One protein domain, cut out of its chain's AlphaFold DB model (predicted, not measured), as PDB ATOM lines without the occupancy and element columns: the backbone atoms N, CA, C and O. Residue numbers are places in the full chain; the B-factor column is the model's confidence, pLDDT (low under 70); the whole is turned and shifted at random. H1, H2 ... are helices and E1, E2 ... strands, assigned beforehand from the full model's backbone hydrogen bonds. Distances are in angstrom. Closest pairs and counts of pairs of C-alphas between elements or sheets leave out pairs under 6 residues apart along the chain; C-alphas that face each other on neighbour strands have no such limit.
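What this domain is: This is residues 25 to 75 of the 76 residues of an uncharacterized protein of Cellvibrio sp. PSBB006 (UniProt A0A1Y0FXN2). A two-stranded hairpin, E1 and E2, makes one side of this small domain and a pair of helices, H1 and H2, set at a steep angle to each other, makes the other, with the long loop of residues 38 to 50 running from the far end of E2 back to the start of H1. The loop first turns back beside E2, where residues 42 to 43 pair with residues 35 to 36, and H2 follows H1 after a tight link. The printed part has 51 residues, with two named strands and then two named helices in the order E1, E2, H1, H2; the sheet order is E1 - E2, antiparallel, and the class is mixed, helices and strands. The whole is compact, with a radius of gyration of the C-alphas of 10.7 A and spans of 33 by 23 by 13 A.

Where its parts are: E1 is residues 25 to 29, 13.2 A from first to last C-alpha, and begins at C-alpha 25 at (3.604, -20.924, 4.902). E2 is residues 32 to 37, 16.4 A long, and ends at C-alpha 37 at (5.393, -25.644, 1.225). H1 is residues 51 to 62, 16.0 A long. H2 is residues 67 to 74, 10.1 A long, and ends at C-alpha 74 at (6.277, -10.100, -5.530).

How they stand to each other: E1 and E2 are a hairpin of antiparallel neighbour strands, with 148 degrees between their directions. N 27 and O 34 are 2.8 A apart and N 34 and O 27 are 2.9 A apart, both within hydrogen-bond range. The closest C-alphas of E2 and H1 are those of Met 33 and Phe 57, 7.7 A apart. E1 and H1 are only just apart, with their closest C-alphas 8.4 A from each other. H1 and H2 only just touch, with 3 pairs of C-alphas within 8 A, and H1 does so with residues 51 to 55 alone. Their closest C-alphas are those of Cys 51 and Phe 74, 7.7 A apart. H1 and H2 run opposite ways at a steep tilt of 61 degrees. H2 is apart from E1 and from E2. In H1 and H2 every O i to N i+4 pair is within hydrogen-bond range.

The domain as a whole: The two C-alphas farthest apart are those of Ser 39 and Gly 63, 33.5 A. The printed part has no cut from residue 25 to residue 75. The links E1 to E2 and H1 to H2 are tight, and the link E2 to H1, with 13 residues, is long. The mean pLDDT of the printed part is 96.1, and no printed residue is under 70.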
ATOM      1  N   THR A  25       3.580 -21.599   3.605       97.44
ATOM      2  CA  THR A  25       3.604 -20.924   4.902       97.44
ATOM      3  C   THR A  25       4.722 -19.897   4.892       97.44
ATOM      4  O   THR A  25       5.828 -20.219   4.451       97.44
ATOM      5  N   CYS A  26       4.434 -18.682   5.360       97.75
ATOM      6  CA  CYS A  26       5.412 -17.607   5.487       97.75
ATOM      7  C   CYS A  26       6.414 -17.888   6.612       97.75
ATOM      8  O   CYS A  26       6.031 -18.299   7.711       97.75
ATOM      9  N   HIS A  27       7.695 -17.636   6.357       97.94
ATOM     10  CA  HIS A  27       8.761 -17.747   7.343       97.94
ATOM     11  C   HIS A  27       9.747 -16.589   7.227       97.94
ATOM     12  O   HIS A  27      10.097 -16.139   6.137       97.94
ATOM     13  N   THR A  28      10.267 -16.172   8.376       97.31
ATOM     14  CA  THR A  28      11.375 -15.228   8.476       97.31
ATOM     15  C   THR A  28      12.532 -15.872   9.225       97.31
ATOM     16  O   THR A  28      12.354 -16.624  10.190       97.31
ATOM     17  N   LYS A  29      13.750 -15.606   8.763       96.50
ATOM     18  CA  LYS A  29      14.979 -15.988   9.450       96.50
ATOM     19  C   LYS A  29      16.020 -14.903   9.232       96.50
ATOM     20  O   LYS A  29      16.469 -14.693   8.110       96.50
ATOM     21  N   GLU A  30      16.423 -14.257  10.322       93.31
ATOM     22  CA  GLU A  30      17.362 -13.131  10.294       93.31
ATOM     23  C   GLU A  30      16.871 -12.034   9.335       93.31
ATOM     24  O   GLU A  30      15.819 -11.456   9.579       93.31
ATOM     25  N   LYS A  31      17.602 -11.769   8.247       95.19
ATOM     26  CA  LYS A  31      17.259 -10.774   7.220       95.19
ATOM     27  C   LYS A  31      16.707 -11.408   5.946       95.19
ATOM     28  O   LYS A  31      16.915 -10.895   4.852       95.19
ATOM     29  N   THR A  32      16.055 -12.557   6.063       95.94
ATOM     30  CA  THR A  32      15.482 -13.258   4.915       95.94
ATOM     31  C   THR A  32      14.056 -13.683   5.214       95.94
ATOM     32  O   THR A  32      13.791 -14.319   6.236       95.94
ATOM     33  N   MET A  33      13.156 -13.368   4.288       97.25
ATOM     34  CA  MET A  33      11.782 -13.850   4.255       97.25
ATOM     35  C   MET A  33      11.623 -14.839   3.097       97.25
ATOM     36  O   MET A  33      12.181 -14.641   2.019       97.25
ATOM     37  N   PHE A  34      10.921 -15.943   3.335       97.38
ATOM     38  CA  PHE A  34      10.736 -17.025   2.369       97.38
ATOM     39  C   PHE A  34       9.501 -17.856   2.722       97.38
ATOM     40  O   PHE A  34       8.951 -17.744   3.816       97.38
ATOM     41  N   SER A  35       9.097 -18.742   1.814       97.62
ATOM     42  CA  SER A  35       7.973 -19.651   2.031       97.62
ATOM     43  C   SER A  35       8.421 -21.106   2.090       97.62
ATOM     44  O   SER A  35       9.305 -21.529   1.340       97.62
ATOM     45  N   ILE A  36       7.771 -21.899   2.943       98.12
ATOM     46  CA  ILE A  36       7.905 -23.362   2.957       98.12
ATOM     47  C   ILE A  36       6.563 -23.982   2.593       98.12
ATOM     48  O   ILE A  36       5.530 -23.637   3.171       98.12
ATOM     49  N   SER A  37       6.580 -24.907   1.639       97.00
ATOM     50  CA  SER A  37       5.393 -25.644   1.225       97.00
ATOM     51  C   SER A  37       5.054 -26.809   2.161       97.00
ATOM     52  O   SER A  37       5.916 -27.309   2.884       97.00
ATOM     53  N   GLU A  38       3.826 -27.331   2.096       96.50
ATOM     54  CA  GLU A  38       3.428 -28.536   2.847       96.50
ATOM     55  C   GLU A  38       4.304 -29.769   2.534       96.50
ATOM     56  O   GLU A  38       4.464 -30.632   3.396       96.50
ATOM     57  N   SER A  39       4.915 -29.858   1.340       96.06
ATOM     58  CA  SER A  39       5.882 -30.926   1.014       96.06
ATOM     59  C   SER A  39       7.339 -30.605   1.381       96.06
ATOM     60  O   SER A  39       8.233 -31.404   1.097       96.06
ATOM     61  N   GLY A  40       7.594 -29.466   2.030       96.62
ATOM     62  CA  GLY A  40       8.916 -29.058   2.505       96.62
ATOM     63  C   GLY A  40       9.789 -28.366   1.456       96.62
ATOM     64  O   GLY A  40      11.003 -28.275   1.640       96.62
ATOM     65  N   LYS A  41       9.212 -27.884   0.349       97.25
ATOM     66  CA  LYS A  41       9.957 -27.108  -0.652       97.25
ATOM     67  C   LYS A  41      10.153 -25.681  -0.160       97.25
ATOM     68  O   LYS A  41       9.227 -25.081   0.378       97.25
ATOM     69  N   LEU A  42      11.335 -25.130  -0.415       97.75
ATOM     70  CA  LEU A  42      11.600 -23.703  -0.257       97.75
ATOM     71  C   LEU A  42      11.094 -22.938  -1.481       97.75
ATOM     72  O   LEU A  42      11.225 -23.399  -2.618       97.75
ATOM     73  N   GLY A  43      10.527 -21.766  -1.239       95.62
ATOM     74  CA  GLY A  43      10.049 -20.845  -2.258       95.62
ATOM     75  C   GLY A  43      10.212 -19.402  -1.808       95.62
ATOM     76  O   GLY A  43      10.522 -19.131  -0.647       95.62
ATOM     77  N   SER A  44      10.007 -18.488  -2.747       94.88
ATOM     78  CA  SER A  44      10.025 -17.051  -2.498       94.88
ATOM     79  C   SER A  44       8.865 -16.619  -1.578       94.88
ATOM     80  O   SER A  44       7.945 -17.401  -1.299       94.88
ATOM     81  N   ALA A  45       8.967 -15.418  -1.006       96.25
ATOM     82  CA  ALA A  45       8.076 -14.936   0.050       96.25
ATOM     83  C   ALA A  45       6.605 -14.843  -0.398       96.25
ATOM     84  O   ALA A  45       5.728 -15.289   0.334       96.25
ATOM     85  N   GLU A  46       6.333 -14.393  -1.622       95.31
ATOM     86  CA  GLU A  46       4.990 -14.182  -2.187       95.31
ATOM     87  C   GLU A  46       4.126 -15.446  -2.234       95.31
ATOM     88  O   GLU A  46       2.900 -15.379  -2.294       95.31
ATOM     89  N   LYS A  47       4.745 -16.630  -2.186       95.06
ATOM     90  CA  LYS A  47       3.992 -17.889  -2.205       95.06
ATOM     91  C   LYS A  47       3.174 -18.116  -0.941       95.06
ATOM     92  O   LYS A  47       2.153 -18.796  -1.011       95.06
ATOM     93  N   GLY A  48       3.659 -17.636   0.201       95.94
ATOM     94  CA  GLY A  48       3.109 -17.937   1.523       95.94
ATOM     95  C   GLY A  48       2.961 -16.733   2.447       95.94
ATOM     96  O   GLY A  48       2.235 -16.849   3.431       95.94
ATOM     97  N   CYS A  49       3.620 -15.614   2.149       97.19
ATOM     98  CA  CYS A  49       3.497 -14.338   2.845       97.19
ATOM     99  C   CYS A  49       2.563 -13.410   2.062       97.19
ATOM    100  O   CYS A  49       2.584 -13.375   0.832       97.19
ATOM    101  N   SER A  50       1.757 -12.636   2.777       97.12
ATOM    102  CA  SER A  50       0.972 -11.543   2.206       97.12
ATOM    103  C   SER A  50       1.844 -10.319   1.916       97.12
ATOM    104  O   SER A  50       2.862 -10.099   2.570       97.12
ATOM    105  N   CYS A  51       1.410  -9.459   0.994       96.81
ATOM    106  CA  CYS A  51       2.120  -8.211   0.704       96.81
ATOM    107  C   CYS A  51       2.257  -7.289   1.928       96.81
ATOM    108  O   CYS A  51       3.222  -6.539   2.023       96.81
ATOM    109  N   GLU A  52       1.317  -7.333   2.878       97.88
ATOM    110  CA  GLU A  52       1.425  -6.582   4.136       97.88
ATOM    111  C   GLU A  52       2.537  -7.137   5.038       97.88
ATOM    112  O   GLU A  52       3.300  -6.367   5.623       97.88
ATOM    113  N   GLU A  53       2.678  -8.464   5.112       97.94
ATOM    114  CA  GLU A  53       3.774  -9.107   5.842       97.94
ATOM    115  C   GLU A  53       5.129  -8.792   5.203       97.94
ATOM    116  O   GLU A  53       6.075  -8.481   5.925       97.94
ATOM    117  N   ILE A  54       5.215  -8.806   3.868       97.62
ATOM    118  CA  ILE A  54       6.446  -8.469   3.139       97.62
ATOM    119  C   ILE A  54       6.824  -6.996   3.377       97.62
ATOM    120  O   ILE A  54       7.949  -6.724   3.794       97.62
ATOM    121  N   ARG A  55       5.876  -6.055   3.234       97.75
ATOM    122  CA  ARG A  55       6.087  -4.624   3.546       97.75
ATOM    123  C   ARG A  55       6.568  -4.407   4.977       97.75
ATOM    124  O   ARG A  55       7.517  -3.665   5.218       97.75
ATOM    125  N   SER A  56       5.911  -5.060   5.934       97.94
ATOM    126  CA  SER A  56       6.266  -4.943   7.352       97.94
ATOM    127  C   SER A  56       7.679  -5.466   7.606       97.94
ATOM    128  O   SER A  56       8.454  -4.828   8.313       97.94
ATOM    129  N   PHE A  57       8.046  -6.585   6.979       97.06
ATOM    130  CA  PHE A  57       9.386  -7.147   7.079       97.06
ATOM    131  C   PHE A  57      10.461  -6.228   6.497       97.06
ATOM    132  O   PHE A  57      11.510  -6.077   7.129       97.06
ATOM    133  N   GLU A  58      10.225  -5.605   5.338       96.94
ATOM    134  CA  GLU A  58      11.183  -4.655   4.766       96.94
ATOM    135  C   GLU A  58      11.391  -3.452   5.681       96.94
ATOM    136  O   GLU A  58      12.529  -3.128   6.033       96.94
ATOM    137  N   LEU A  59      10.297  -2.870   6.176       97.50
ATOM    138  CA  LEU A  59      10.357  -1.736   7.088       97.50
ATOM    139  C   LEU A  59      11.099  -2.083   8.389       97.50
ATOM    140  O   LEU A  59      11.942  -1.313   8.844       97.50
ATOM    141  N   GLU A  60      10.817  -3.242   8.986       97.00
ATOM    142  CA  GLU A  60      11.465  -3.686  10.226       97.00
ATOM    143  C   GLU A  60      12.946  -4.047  10.027       97.00
ATOM    144  O   GLU A  60      13.770  -3.815  10.918       97.00
ATOM    145  N   THR A  61      13.305  -4.609   8.870       96.50
ATOM    146  CA  THR A  61      14.651  -5.145   8.604       96.50
ATOM    147  C   THR A  61      15.599  -4.103   8.013       96.50
ATOM    148  O   THR A  61      16.797  -4.101   8.337       96.50
ATOM    149  N   PHE A  62      15.084  -3.239   7.139       95.38
ATOM    150  CA  PHE A  62      15.851  -2.281   6.342       95.38
ATOM    151  C   PHE A  62      15.534  -0.822   6.693       95.38
ATOM    152  O   PHE A  62      16.355   0.049   6.416       95.38
ATOM    153  N   GLY A  63      14.422  -0.550   7.384       97.19
ATOM    154  CA  GLY A  63      14.028   0.801   7.802       97.19
ATOM    155  C   GLY A  63      13.278   1.596   6.730       97.19
ATOM    156  O   GLY A  63      12.891   2.736   6.984       97.19
ATOM    157  N   GLU A  64      13.056   1.000   5.564       96.31
ATOM    158  CA  GLU A  64      12.310   1.548   4.437       96.31
ATOM    159  C   GLU A  64      11.636   0.408   3.666       96.31
ATOM    160  O   GLU A  64      11.976  -0.758   3.863       96.31
ATOM    161  N   VAL A  65      10.661   0.757   2.829       96.88
ATOM    162  CA  VAL A  65       9.954  -0.174   1.943       96.88
ATOM    163  C   VAL A  65      10.250   0.248   0.513       96.88
ATOM    164  O   VAL A  65      10.020   1.411   0.165       96.88
ATOM    165  N   ASP A  66      10.752  -0.676  -0.299       95.31
ATOM    166  CA  ASP A  66      10.966  -0.448  -1.727       95.31
ATOM    167  C   ASP A  66       9.715  -0.882  -2.498       95.31
ATOM    168  O   ASP A  66       9.626  -2.001  -2.992       95.31
ATOM    169  N   GLU A  67       8.713  -0.002  -2.579       95.75
ATOM    170  CA  GLU A  67       7.430  -0.323  -3.231       95.75
ATOM    171  C   GLU A  67       7.593  -0.700  -4.718       95.75
ATOM    172  O   GLU A  67       6.817  -1.501  -5.225       95.75
ATOM    173  N   GLU A  68       8.608  -0.174  -5.419       96.50
ATOM    174  CA  GLU A  68       8.897  -0.589  -6.802       96.50
ATOM    175  C   GLU A  68       9.498  -2.001  -6.835       96.50
ATOM    176  O   GLU A  68       9.155  -2.807  -7.704       96.50
ATOM    177  N   GLY A  69      10.375  -2.325  -5.883       93.44
ATOM    178  CA  GLY A  69      10.889  -3.678  -5.690       93.44
ATOM    179  C   GLY A  69       9.775  -4.678  -5.381       93.44
ATOM    180  O   GLY A  69       9.714  -5.738  -6.000       93.44
ATOM    181  N   LEU A  70       8.846  -4.316  -4.494       94.19
ATOM    182  CA  LEU A  70       7.708  -5.163  -4.138       94.19
ATOM    183  C   LEU A  70       6.801  -5.477  -5.334       94.19
ATOM    184  O   LEU A  70       6.418  -6.640  -5.504       94.19
ATOM    185  N   GLU A  71       6.528  -4.487  -6.187       95.38
ATOM    186  CA  GLU A  71       5.683  -4.671  -7.376       95.38
ATOM    187  C   GLU A  71       6.362  -5.601  -8.375       95.38
ATOM    188  O   GLU A  71       5.751  -6.538  -8.891       95.38
ATOM    189  N   ASN A  72       7.659  -5.393  -8.603       93.19
ATOM    190  CA  ASN A  72       8.419  -6.165  -9.577       93.19
ATOM    191  C   ASN A  72       8.725  -7.602  -9.120       93.19
ATOM    192  O   ASN A  72       8.677  -8.520  -9.944       93.19
ATOM    193  N   ASP A  73       9.043  -7.808  -7.840       89.94
ATOM    194  CA  ASP A  73       9.518  -9.100  -7.331       89.94
ATOM    195  C   ASP A  73       8.388  -9.988  -6.800       89.94
ATOM    196  O   ASP A  73       8.479 -11.219  -6.882       89.94
ATOM    197  N   PHE A  74       7.323  -9.386  -6.264       91.69
ATOM    198  CA  PHE A  74       6.277 -10.100  -5.530       91.69
ATOM    199  C   PHE A  74       4.850  -9.814  -6.025       91.69
ATOM    200  O   PHE A  74       3.924 -10.434  -5.501       91.69
ATOM    201  N   ASP A  75       4.668  -8.949  -7.036       91.25
ATOM    202  CA  ASP A  75       3.352  -8.463  -7.510       91.25
ATOM    203  C   ASP A  75       2.541  -7.822  -6.365       91.25
ATOM    204  O   ASP A  75       1.328  -8.012  -6.221       91.25
TER     205      ASP A  75